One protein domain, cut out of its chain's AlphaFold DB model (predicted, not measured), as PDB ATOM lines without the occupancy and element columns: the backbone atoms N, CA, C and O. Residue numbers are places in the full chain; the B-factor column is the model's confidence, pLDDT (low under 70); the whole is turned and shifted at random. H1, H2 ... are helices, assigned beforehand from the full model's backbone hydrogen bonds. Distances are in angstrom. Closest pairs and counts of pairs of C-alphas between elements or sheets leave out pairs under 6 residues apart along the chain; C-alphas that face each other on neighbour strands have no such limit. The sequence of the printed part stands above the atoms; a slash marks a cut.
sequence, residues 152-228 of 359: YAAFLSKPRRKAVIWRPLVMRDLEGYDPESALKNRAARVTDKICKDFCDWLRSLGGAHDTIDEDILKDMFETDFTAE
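This is residues 152 to 228 of the 359 residues of the protein "HIS3 protein" of Fopius arisanus (UniProt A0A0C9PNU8). One long helix, H4, has the short helix H5 folded back crosswise on part of its side, while the stretch before H4 trails away as a winding arm with three very short helices, H1, H2 and H3. H1, at the far end of this arm, helps to make the length. The printed part has 77 residues with five named helices, in the order H1, H2, H3, H4, H5, and no named strand; the class is all helix. The whole is only just loose, close to extended, with a radius of gyration of the C-alphas of 17.0 A, and flat, spanning 57 by 32 by 16 A.

H1, residues 152 to 156, and H2, residues 160 to 163, are close but not clearly touching; their closest C-alphas, of Phe 155 and Ala 163, are 6.4 A apart. H3, residues 171 to 174, touches no helix, and residues 170 to 175 stand free. H4, residues 183 to 204, touches H5, residues 214 to 220, with its residues 192 to 199 alone. Their closest C-alphas, of Cys 195 and Glu 214, are 5.5 A apart, and their lines are only just about perpendicular, at 73 degrees. H1, H4 and H5 have every O i to N i+4 pair within hydrogen-bond range; H2 and H3 are too short for such a pair.

H1 begins with C-alpha 152 at (160.323, 39.929, 1.830). H4 measures 31.4 A from C-alpha 183 at (137.907, 49.217, -4.972) to C-alpha 204. H5 measures 10.0 A and ends with C-alpha 220 at (116.255, 45.699, -1.965).

The two C-alphas farthest apart, of Ala 153 and Ala 208, are 56.9 A apart. The printed part has no cut; the link H1 to H2 is tight and the others are short. The mean pLDDT of the printed part is 71.6, and 40 residues are under 70, among them 159 to 169 and 171 to 184.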
ATOM      1  N   TYR A 152     160.672  38.555   1.464       65.56
ATOM      2  CA  TYR A 152     160.323  39.929   1.830       65.56
ATOM      3  C   TYR A 152     160.747  40.957   0.766       65.56
ATOM      4  O   TYR A 152     159.990  41.871   0.450       65.56
ATOM      5  N   ALA A 153     161.916  40.781   0.144       71.25
ATOM      6  CA  ALA A 153     162.364  41.623  -0.968       71.25
ATOM      7  C   ALA A 153     161.524  41.385  -2.235       71.25
ATOM      8  O   ALA A 153     161.216  42.327  -2.963       71.25
ATOM      9  N   ALA A 154     161.093  40.143  -2.473       71.00
ATOM     10  CA  ALA A 154     160.161  39.799  -3.545       71.00
ATOM     11  C   ALA A 154     158.764  40.407  -3.325       71.00
ATOM     12  O   ALA A 154     158.077  40.718  -4.290       71.00
ATOM     13  N   PHE A 155     158.329  40.587  -2.074       68.44
ATOM     14  CA  PHE A 155     157.063  41.250  -1.750       68.44
ATOM     15  C   PHE A 155     157.134  42.768  -1.952       68.44
ATOM     16  O   PHE A 155     156.257  43.337  -2.591       68.44
ATOM     17  N   LEU A 156     158.203  43.416  -1.477       71.31
ATOM     18  CA  LEU A 156     158.381  44.870  -1.603       71.31
ATOM     19  C   LEU A 156     158.657  45.329  -3.043       71.31
ATOM     20  O   LEU A 156     158.336  46.457  -3.398       71.31
ATOM     21  N   SER A 157     159.239  44.459  -3.872       69.38
ATOM     22  CA  SER A 157     159.464  44.721  -5.302       69.38
ATOM     23  C   SER A 157     158.251  44.410  -6.178       69.38
ATOM     24  O   SER A 157     158.228  44.794  -7.350       69.38
ATOM     25  N   LYS A 158     157.223  43.735  -5.644       73.25
ATOM     26  CA  LYS A 158     155.971  43.560  -6.379       73.25
ATOM     27  C   LYS A 158     155.270  44.916  -6.472       73.25
ATOM     28  O   LYS A 158     155.144  45.609  -5.463       73.25
ATOM     29  N   PRO A 159     154.746  45.286  -7.653       69.00
ATOM     30  CA  PRO A 159     153.874  46.447  -7.750       69.00
ATOM     31  C   PRO A 159     152.716  46.271  -6.765       69.00
ATOM     32  O   PRO A 159     152.234  45.150  -6.581       69.00
ATOM     33  N   ARG A 160     152.241  47.366  -6.154       57.88
ATOM     34  CA  ARG A 160     151.169  47.358  -5.132       57.88
ATOM     35  C   ARG A 160     149.968  46.484  -5.547       57.88
ATOM     36  O   ARG A 160     149.402  45.769  -4.730       57.88
ATOM     37  N   ARG A 161     149.694  46.440  -6.853       59.12
ATOM     38  CA  ARG A 161     148.685  45.628  -7.560       59.12
ATOM     39  C   ARG A 161     148.802  44.105  -7.342       59.12
ATOM     40  O   ARG A 161     147.789  43.420  -7.358       59.12
ATOM     41  N   LYS A 162     150.013  43.575  -7.127       60.56
ATOM     42  CA  LYS A 162     150.313  42.149  -6.863       60.56
ATOM     43  C   LYS A 162     150.609  41.845  -5.389       60.56
ATOM     44  O   LYS A 162     150.738  40.679  -5.030       60.56
ATOM     45  N   ALA A 163     150.759  42.878  -4.558       58.12
ATOM     46  CA  ALA A 163     151.049  42.751  -3.130       58.12
ATOM     47  C   ALA A 163     149.774  42.640  -2.269       58.12
ATOM     48  O   ALA A 163     149.817  42.054  -1.196       58.12
ATOM     49  N   VAL A 164     148.639  43.162  -2.754       58.09
ATOM     50  CA  VAL A 164     147.328  43.141  -2.059       58.09
ATOM     51  C   VAL A 164     146.576  41.807  -2.240       58.09
ATOM     52  O   VAL A 164     145.537  41.567  -1.631       58.09
ATOM     53  N   ILE A 165     147.103  40.909  -3.068       58.19
ATOM     54  CA  ILE A 165     146.468  39.642  -3.421       58.19
ATOM     55  C   ILE A 165     146.907  38.566  -2.409       58.19
ATOM     56  O   ILE A 165     148.038  38.086  -2.465       58.19
ATOM     57  N   TRP A 166     146.017  38.204  -1.476       54.66
ATOM     58  CA  TRP A 166     146.272  37.202  -0.425       54.66
ATOM     59  C   TRP A 166     146.292  35.758  -0.953       54.66
ATOM     60  O   TRP A 166     147.031  34.927  -0.429       54.66
ATOM     61  N   ARG A 167     145.525  35.474  -2.017       63.41
ATOM     62  CA  ARG A 167     145.498  34.187  -2.737       63.41
ATOM     63  C   ARG A 167     145.899  34.394  -4.199       63.41
ATOM     64  O   ARG A 167     145.400  35.348  -4.786       63.41
ATOM     65  N   PRO A 168     146.746  33.554  -4.819       67.75
ATOM     66  CA  PRO A 168     147.018  33.651  -6.254       67.75
ATOM     67  C   PRO A 168     145.707  33.664  -7.052       67.75
ATOM     68  O   PRO A 168     144.848  32.817  -6.822       67.75
ATOM     69  N   LEU A 169     145.540  34.640  -7.949       66.06
ATOM     70  CA  LEU A 169     144.359  34.715  -8.811       66.06
ATOM     71  C   LEU A 169     144.400  33.561  -9.819       66.06
ATOM     72  O   LEU A 169     145.429  33.340 -10.462       66.06
ATOM     73  N   VAL A 170     143.293  32.835  -9.940       72.44
ATOM     74  CA  VAL A 170     143.108  31.763 -10.926       72.44
ATOM     75  C   VAL A 170     142.665  32.383 -12.257       72.44
ATOM     76  O   VAL A 170     142.181  33.510 -12.281       72.44
ATOM     77  N   MET A 171     142.797  31.666 -13.377       68.31
ATOM     78  CA  MET A 171     142.349  32.137 -14.702       68.31
ATOM     79  C   MET A 171     140.903  32.668 -14.691       68.31
ATOM     80  O   MET A 171     140.649  33.726 -15.254       68.31
ATOM     81  N   ARG A 172     139.999  32.014 -13.947       69.31
ATOM     82  CA  ARG A 172     138.614  32.471 -13.723       69.31
ATOM     83  C   ARG A 172     138.515  33.817 -12.995       69.31
ATOM     84  O   ARG A 172     137.620  34.599 -13.278       69.31
ATOM     85  N   ASP A 173     139.430  34.101 -12.067       64.00
ATOM     86  CA  ASP A 173     139.463  35.373 -11.331       64.00
ATOM     87  C   ASP A 173     140.018  36.524 -12.190       64.00
ATOM     88  O   ASP A 173     139.857  37.689 -11.834       64.00
ATOM     89  N   LEU A 174     140.721  36.210 -13.286       68.31
ATOM     90  CA  LEU A 174     141.302  37.191 -14.205       68.31
ATOM     91  C   LEU A 174     140.315  37.629 -15.299       68.31
ATOM     92  O   LEU A 174     140.530  38.667 -15.928       68.31
ATOM     93  N   GLU A 175     139.228  36.886 -15.511       67.88
ATOM     94  CA  GLU A 175     138.172  37.232 -16.464       67.88
ATOM     95  C   GLU A 175     137.416  38.487 -15.991       67.88
ATOM     96  O   GLU A 175     136.707  38.477 -14.987       67.88
ATOM     97  N   GLY A 176     137.607  39.608 -16.697       64.25
ATOM     98  CA  GLY A 176     136.992  40.901 -16.357       64.25
ATOM     99  C   GLY A 176     137.670  41.664 -15.207       64.25
ATOM    100  O   GLY A 176     137.189  42.727 -14.801       64.25
ATOM    101  N   TYR A 177     138.800  41.168 -14.690       67.12
ATOM    102  CA  TYR A 177     139.553  41.830 -13.625       67.12
ATOM    103  C   TYR A 177     140.400  42.980 -14.174       67.12
ATOM    104  O   TYR A 177     141.455  42.775 -14.773       67.12
ATOM    105  N   ASP A 178     139.963  44.212 -13.913       68.69
ATOM    106  CA  ASP A 178     140.757  45.405 -14.212       68.69
ATOM    107  C   ASP A 178     141.646  45.794 -13.008       68.69
ATOM    108  O   ASP A 178     141.123  46.249 -11.976       68.69
ATOM    109  N   PRO A 179     142.982  45.654 -13.110       65.19
ATOM    110  CA  PRO A 179     143.915  45.948 -12.029       65.19
ATOM    111  C   PRO A 179     144.037  47.441 -11.680       65.19
ATOM    112  O   PRO A 179     144.560  47.729 -10.599       65.19
ATOM    113  N   GLU A 180     143.543  48.365 -12.513       64.75
ATOM    114  CA  GLU A 180     143.561  49.815 -12.235       64.75
ATOM    115  C   GLU A 180     142.259  50.345 -11.639       64.75
ATOM    116  O   GLU A 180     142.233  51.424 -11.049       64.75
ATOM    117  N   SER A 181     141.178  49.575 -11.735       69.00
ATOM    118  CA  SER A 181     139.887  49.980 -11.190       69.00
ATOM    119  C   SER A 181     139.932  50.197  -9.669       69.00
ATOM    120  O   SER A 181     140.503  49.391  -8.920       69.00
ATOM    121  N   ALA A 182     139.295  51.277  -9.204       69.62
ATOM    122  CA  ALA A 182     139.121  51.571  -7.784       69.62
ATOM    123  C   ALA A 182     138.335  50.452  -7.076       69.62
ATOM    124  O   ALA A 182     137.490  49.799  -7.687       69.62
ATOM    125  N   LEU A 183     138.572  50.258  -5.771       68.19
ATOM    126  CA  LEU A 183     137.907  49.217  -4.972       68.19
ATOM    127  C   LEU A 183     136.376  49.274  -5.099       68.19
ATOM    128  O   LEU A 183     135.753  48.231  -5.259       68.19
ATOM    129  N   LYS A 184     135.800  50.484  -5.129       69.75
ATOM    130  CA  LYS A 184     134.365  50.712  -5.354       69.75
ATOM    131  C   LYS A 184     133.878  50.062  -6.656       69.75
ATOM    132  O   LYS A 184     132.908  49.319  -6.645       69.75
ATOM    133  N   ASN A 185     134.594  50.280  -7.758       72.81
ATOM    134  CA  ASN A 185     134.232  49.751  -9.077       72.81
ATOM    135  C   ASN A 185     134.451  48.231  -9.164       72.81
ATOM    136  O   ASN A 185     133.816  47.550  -9.964       72.81
ATOM    137  N   ARG A 186     135.366  47.677  -8.357       71.88
ATOM    138  CA  ARG A 186     135.538  46.220  -8.238       71.88
ATOM    139  C   ARG A 186     134.405  45.584  -7.457       71.88
ATOM    140  O   ARG A 186     133.881  44.579  -7.913       71.88
ATOM    141  N   ALA A 187     134.053  46.172  -6.316       76.06
ATOM    142  CA  ALA A 187     132.939  45.714  -5.506       76.06
ATOM    143  C   ALA A 187     131.645  45.747  -6.326       76.06
ATOM    144  O   ALA A 187     131.008  44.711  -6.442       76.06
ATOM    145  N   ALA A 188     131.360  46.865  -7.005       78.56
ATOM    146  CA  ALA A 188     130.200  47.001  -7.887       78.56
ATOM    147  C   ALA A 188     130.134  45.886  -8.942       78.56
ATOM    148  O   ALA A 188     129.148  45.173  -9.000       78.56
ATOM    149  N   ARG A 189     131.220  45.627  -9.687       81.06
ATOM    150  CA  ARG A 189     131.228  44.560 -10.708       81.06
ATOM    151  C   ARG A 189     131.007  43.157 -10.149       81.06
ATOM    152  O   ARG A 189     130.401  42.325 -10.818       81.06
ATOM    153  N   VAL A 190     131.539  42.868  -8.962       82.56
ATOM    154  CA  VAL A 190     131.304  41.576  -8.303       82.56
ATOM    155  C   VAL A 190     129.847  41.478  -7.863       82.56
ATOM    156  O   VAL A 190     129.222  40.455  -8.116       82.56
ATOM    157  N   THR A 191     129.293  42.541  -7.278       82.69
ATOM    158  CA  THR A 191     127.875  42.629  -6.916       82.69
ATOM    159  C   THR A 191     126.975  42.459  -8.139       82.69
ATOM    160  O   THR A 191     126.066  41.640  -8.101       82.69
ATOM    161  N   ASP A 192     127.265  43.152  -9.243       85.69
ATOM    162  CA  ASP A 192     126.529  43.052 -10.507       85.69
ATOM    163  C   ASP A 192     126.543  41.618 -11.039       85.69
ATOM    164  O   ASP A 192     125.504  41.081 -11.410       85.69
ATOM    165  N   LYS A 193     127.714  40.968 -11.017       85.81
ATOM    166  CA  LYS A 193     127.853  39.571 -11.434       85.81
ATOM    167  C   LYS A 193     127.027  38.631 -10.556       85.81
ATOM    168  O   LYS A 193     126.333  37.781 -11.090       85.81
ATOM    169  N   ILE A 194     127.064  38.803  -9.234       85.06
ATOM    170  CA  ILE A 194     126.272  37.989  -8.300       85.06
ATOM    171  C   ILE A 194     124.772  38.194  -8.540       85.06
ATOM    172  O   ILE A 194     124.026  37.220  -8.575       85.06
ATOM    173  N   CYS A 195     124.330  39.442  -8.729       85.12
ATOM    174  CA  CYS A 195     122.927  39.756  -8.997       85.12
ATOM    175  C   CYS A 195     122.460  39.113 -10.302       85.12
ATOM    176  O   CYS A 195     121.391  38.509 -10.339       85.12
ATOM    177  N   LYS A 196     123.292  39.183 -11.344       86.81
ATOM    178  CA  LYS A 196     123.029  38.550 -12.631       86.81
ATOM    179  C   LYS A 196     122.978  37.029 -12.531       86.81
ATOM    180  O   LYS A 196     121.991  36.439 -12.957       86.81
ATOM    181  N   ASP A 197     123.978  36.408 -11.907       87.81
ATOM    182  CA  ASP A 197     124.035  34.956 -11.707       87.81
ATOM    183  C   ASP A 197     122.809  34.464 -10.909       87.81
ATOM    184  O   ASP A 197     122.235  33.419 -11.215       87.81
ATOM    185  N   PHE A 198     122.356  35.240  -9.918       85.56
ATOM    186  CA  PHE A 198     121.149  34.947  -9.145       85.56
ATOM    187  C   PHE A 198     119.864  35.099  -9.966       85.56
ATOM    188  O   PHE A 198     119.000  34.225  -9.908       85.56
ATOM    189  N   CYS A 199     119.731  36.173 -10.749       85.00
ATOM    190  CA  CYS A 199     118.578  36.370 -11.628       85.00
ATOM    191  C   CYS A 199     118.517  35.284 -12.714       85.00
ATOM    192  O   CYS A 199     117.446  34.752 -12.999       85.00
ATOM    193  N   ASP A 200     119.661  34.894 -13.277       86.62
ATOM    194  CA  ASP A 200     119.770  33.801 -14.248       86.62
ATOM    195  C   ASP A 200     119.419  32.445 -13.616       86.62
ATOM    196  O   ASP A 200     118.682  31.652 -14.208       86.62
ATOM    197  N   TRP A 201     119.853  32.201 -12.377       86.81
ATOM    198  CA  TRP A 201     119.441  31.030 -11.605       86.81
ATOM    199  C   TRP A 201     117.932  31.021 -11.319       86.81
ATOM    200  O   TRP A 201     117.279  30.003 -11.554       86.81
ATOM    201  N   LEU A 202     117.341  32.146 -10.901       83.06
ATOM    202  CA  LEU A 202     115.894  32.265 -10.686       83.06
ATOM    203  C   LEU A 202     115.094  31.978 -11.962       83.06
ATOM    204  O   LEU A 202     114.101  31.250 -11.918       83.06
ATOM    205  N   ARG A 203     115.553  32.486 -13.111       83.31
ATOM    206  CA  ARG A 203     114.946  32.209 -14.424       83.31
ATOM    207  C   ARG A 203     115.041  30.725 -14.790       83.31
ATOM    208  O   ARG A 203     114.105  30.179 -15.370       83.31
ATOM    209  N   SER A 204     116.131  30.052 -14.418       84.25
ATOM    210  CA  SER A 204     116.318  28.617 -14.682       84.25
ATOM    211  C   SER A 204     115.376  27.702 -13.884       84.25
ATOM    212  O   SER A 204     115.141  26.565 -14.291       84.25
ATOM    213  N   LEU A 205     114.791  28.194 -12.785       81.38
ATOM    214  CA  LEU A 205     113.868  27.447 -11.919       81.38
ATOM    215  C   LEU A 205     112.409  27.442 -12.411       81.38
ATOM    216  O   LEU A 205     111.547  26.859 -11.754       81.38
ATOM    217  N   GLY A 206     112.114  28.060 -13.560       66.31
ATOM    218  CA  GLY A 206     110.775  28.045 -14.162       66.31
ATOM    219  C   GLY A 206     109.782  29.038 -13.546       66.31
ATOM    220  O   GLY A 206     108.575  28.877 -13.721       66.31
ATOM    221  N   GLY A 207     110.267  30.059 -12.832       62.00
ATOM    222  CA  GLY A 207     109.460  31.218 -12.443       62.00
ATOM    223  C   GLY A 207     109.193  32.138 -13.639       62.00
ATOM    224  O   GLY A 207     110.038  32.269 -14.522       62.00
ATOM    225  N   ALA A 208     108.015  32.768 -13.682       60.09
ATOM    226  CA  ALA A 208     107.667  33.745 -14.715       60.09
ATOM    227  C   ALA A 208     108.735  34.855 -14.817       60.09
ATOM    228  O   ALA A 208     109.283  35.286 -13.805       60.09
ATOM    229  N   HIS A 209     109.000  35.324 -16.039       58.97
ATOM    230  CA  HIS A 209     110.108  36.216 -16.406       58.97
ATOM    231  C   HIS A 209     110.097  37.633 -15.780       58.97
ATOM    232  O   HIS A 209     110.968  38.421 -16.126       58.97
ATOM    233  N   ASP A 210     109.175  37.945 -14.863       60.91
ATOM    234  CA  ASP A 210     108.763  39.326 -14.551       60.91
ATOM    235  C   ASP A 210     108.905  39.764 -13.080       60.91
ATOM    236  O   ASP A 210     108.493  40.869 -12.740       60.91
ATOM    237  N   THR A 211     109.416  38.935 -12.161       68.81
ATOM    238  CA  THR A 211     109.270  39.262 -10.725       68.81
ATOM    239  C   THR A 211     110.463  39.949 -10.067       68.81
ATOM    240  O   THR A 211     110.243  40.690  -9.111       68.81
ATOM    241  N   ILE A 212     111.706  39.727 -10.510       71.38
ATOM    242  CA  ILE A 212     112.898  40.299  -9.856       71.38
ATOM    243  C   ILE A 212     113.978  40.608 -10.899       71.38
ATOM    244  O   ILE A 212     114.630  39.699 -11.416       71.38
ATOM    245  N   ASP A 213     114.181  41.898 -11.163       82.00
ATOM    246  CA  ASP A 213     115.289  42.405 -11.976       82.00
ATOM    247  C   ASP A 213     116.545  42.664 -11.133       82.00
ATOM    248  O   ASP A 213     116.483  42.860  -9.917       82.00
ATOM    249  N   GLU A 214     117.703  42.709 -11.798       83.25
ATOM    250  CA  GLU A 214     119.010  42.947 -11.165       83.25
ATOM    251  C   GLU A 214     119.042  44.263 -10.375       83.25
ATOM    252  O   GLU A 214     119.663  44.330  -9.315       83.25
ATOM    253  N   ASP A 215     118.351  45.293 -10.865       81.81
ATOM    254  CA  ASP A 215     118.302  46.609 -10.230       81.81
ATOM    255  C   ASP A 215     117.398  46.614  -8.989       81.81
ATOM    256  O   ASP A 215     117.768  47.182  -7.964       81.81
ATOM    257  N   ILE A 216     116.271  45.892  -9.033       83.38
ATOM    258  CA  ILE A 216     115.373  45.710  -7.879       83.38
ATOM    259  C   ILE A 216     116.092  44.931  -6.773       83.38
ATOM    260  O   ILE A 216     115.957  45.246  -5.594       83.38
ATOM    261  N   LEU A 217     116.897  43.931  -7.143       82.38
ATOM    262  CA  LEU A 217     117.683  43.150  -6.192       82.38
ATOM    263  C   LEU A 217     118.774  43.995  -5.515       82.38
ATOM    264  O   LEU A 217     118.969  43.889  -4.304       82.38
ATOM    265  N   LYS A 218     119.472  44.842  -6.280       80.19
ATOM    266  CA  LYS A 218     120.495  45.749  -5.734       80.19
ATOM    267  C   LYS A 218     119.897  46.763  -4.765       80.19
ATOM    268  O   LYS A 218     120.501  46.989  -3.716       80.19
ATOM    269  N   ASP A 219     118.729  47.308  -5.108       81.31
ATOM    270  CA  ASP A 219     117.982  48.268  -4.291       81.31
ATOM    271  C   ASP A 219     117.433  47.616  -3.011       81.31
ATOM    272  O   ASP A 219     117.678  48.108  -1.913       81.31
ATOM    273  N   MET A 220     116.813  46.432  -3.114       79.44
ATOM    274  CA  MET A 220     116.255  45.699  -1.965       79.44
ATOM    275  C   MET A 220     117.304  45.364  -0.893       79.44
ATOM    276  O   MET A 220     116.982  45.306   0.294       79.44
ATOM    277  N   PHE A 221     118.548  45.121  -1.304       75.69
ATOM    278  CA  PHE A 221     119.651  44.814  -0.394       75.69
ATOM    279  C   PHE A 221     120.559  46.012  -0.092       75.69
ATOM    280  O   PHE A 221     121.559  45.828   0.604       75.69
ATOM    281  N   GLU A 222     120.246  47.210  -0.606       70.06
ATOM    282  CA  GLU A 222     121.079  48.415  -0.489       70.06
ATOM    283  C   GLU A 222     122.567  48.109  -0.754       70.06
ATOM    284  O   GLU A 222     123.467  48.544  -0.030       70.06
ATOM    285  N   THR A 223     122.855  47.303  -1.785       64.62
ATOM    286  CA  THR A 223     124.194  46.704  -1.990       64.62
ATOM    287  C   THR A 223     125.208  47.700  -2.572       64.62
ATOM    288  O   THR A 223     126.236  47.323  -3.146       64.62
ATOM    289  N   ASP A 224     124.941  48.993  -2.422       60.31
ATOM    290  CA  ASP A 224     125.837  50.047  -2.839       60.31
ATOM    291  C   ASP A 224     126.942  50.236  -1.800       60.31
ATOM    292  O   ASP A 224     126.725  50.481  -0.612       60.31
ATOM    293  N   PHE A 225     128.188  50.227  -2.278       54.69
ATOM    294  CA  PHE A 225     129.402  50.481  -1.483       54.69
ATOM    295  C   PHE A 225     129.437  51.889  -0.832       54.69
ATOM    296  O   PHE A 225     130.453  52.309  -0.279       54.69
ATOM    297  N   THR A 226     128.363  52.670  -0.965       57.59
ATOM    298  CA  THR A 226     128.153  53.990  -0.368       57.59
ATOM    299  C   THR A 226     127.526  53.948   1.022       57.59
ATOM    300  O   THR A 226     127.467  55.010   1.649       57.59
ATOM    301  N   ALA A 227     127.116  52.774   1.521       57.28
ATOM    302  CA  ALA A 227     126.572  52.614   2.868       57.28
ATOM    303  C   ALA A 227     127.500  53.231   3.936       57.28
ATOM    304  O   ALA A 227     128.713  52.987   3.976       57.28
ATOM    305  N   GLU A 228     126.926  54.044   4.828       55.59
ATOM    306  CA  GLU A 228     127.638  54.788   5.882       55.59
ATOM    307  C   GLU A 228     128.431  53.892   6.846       55.59
ATOM    308  O   GLU A 228     129.342  54.373   7.522       55.59
TER     309      GLU A 228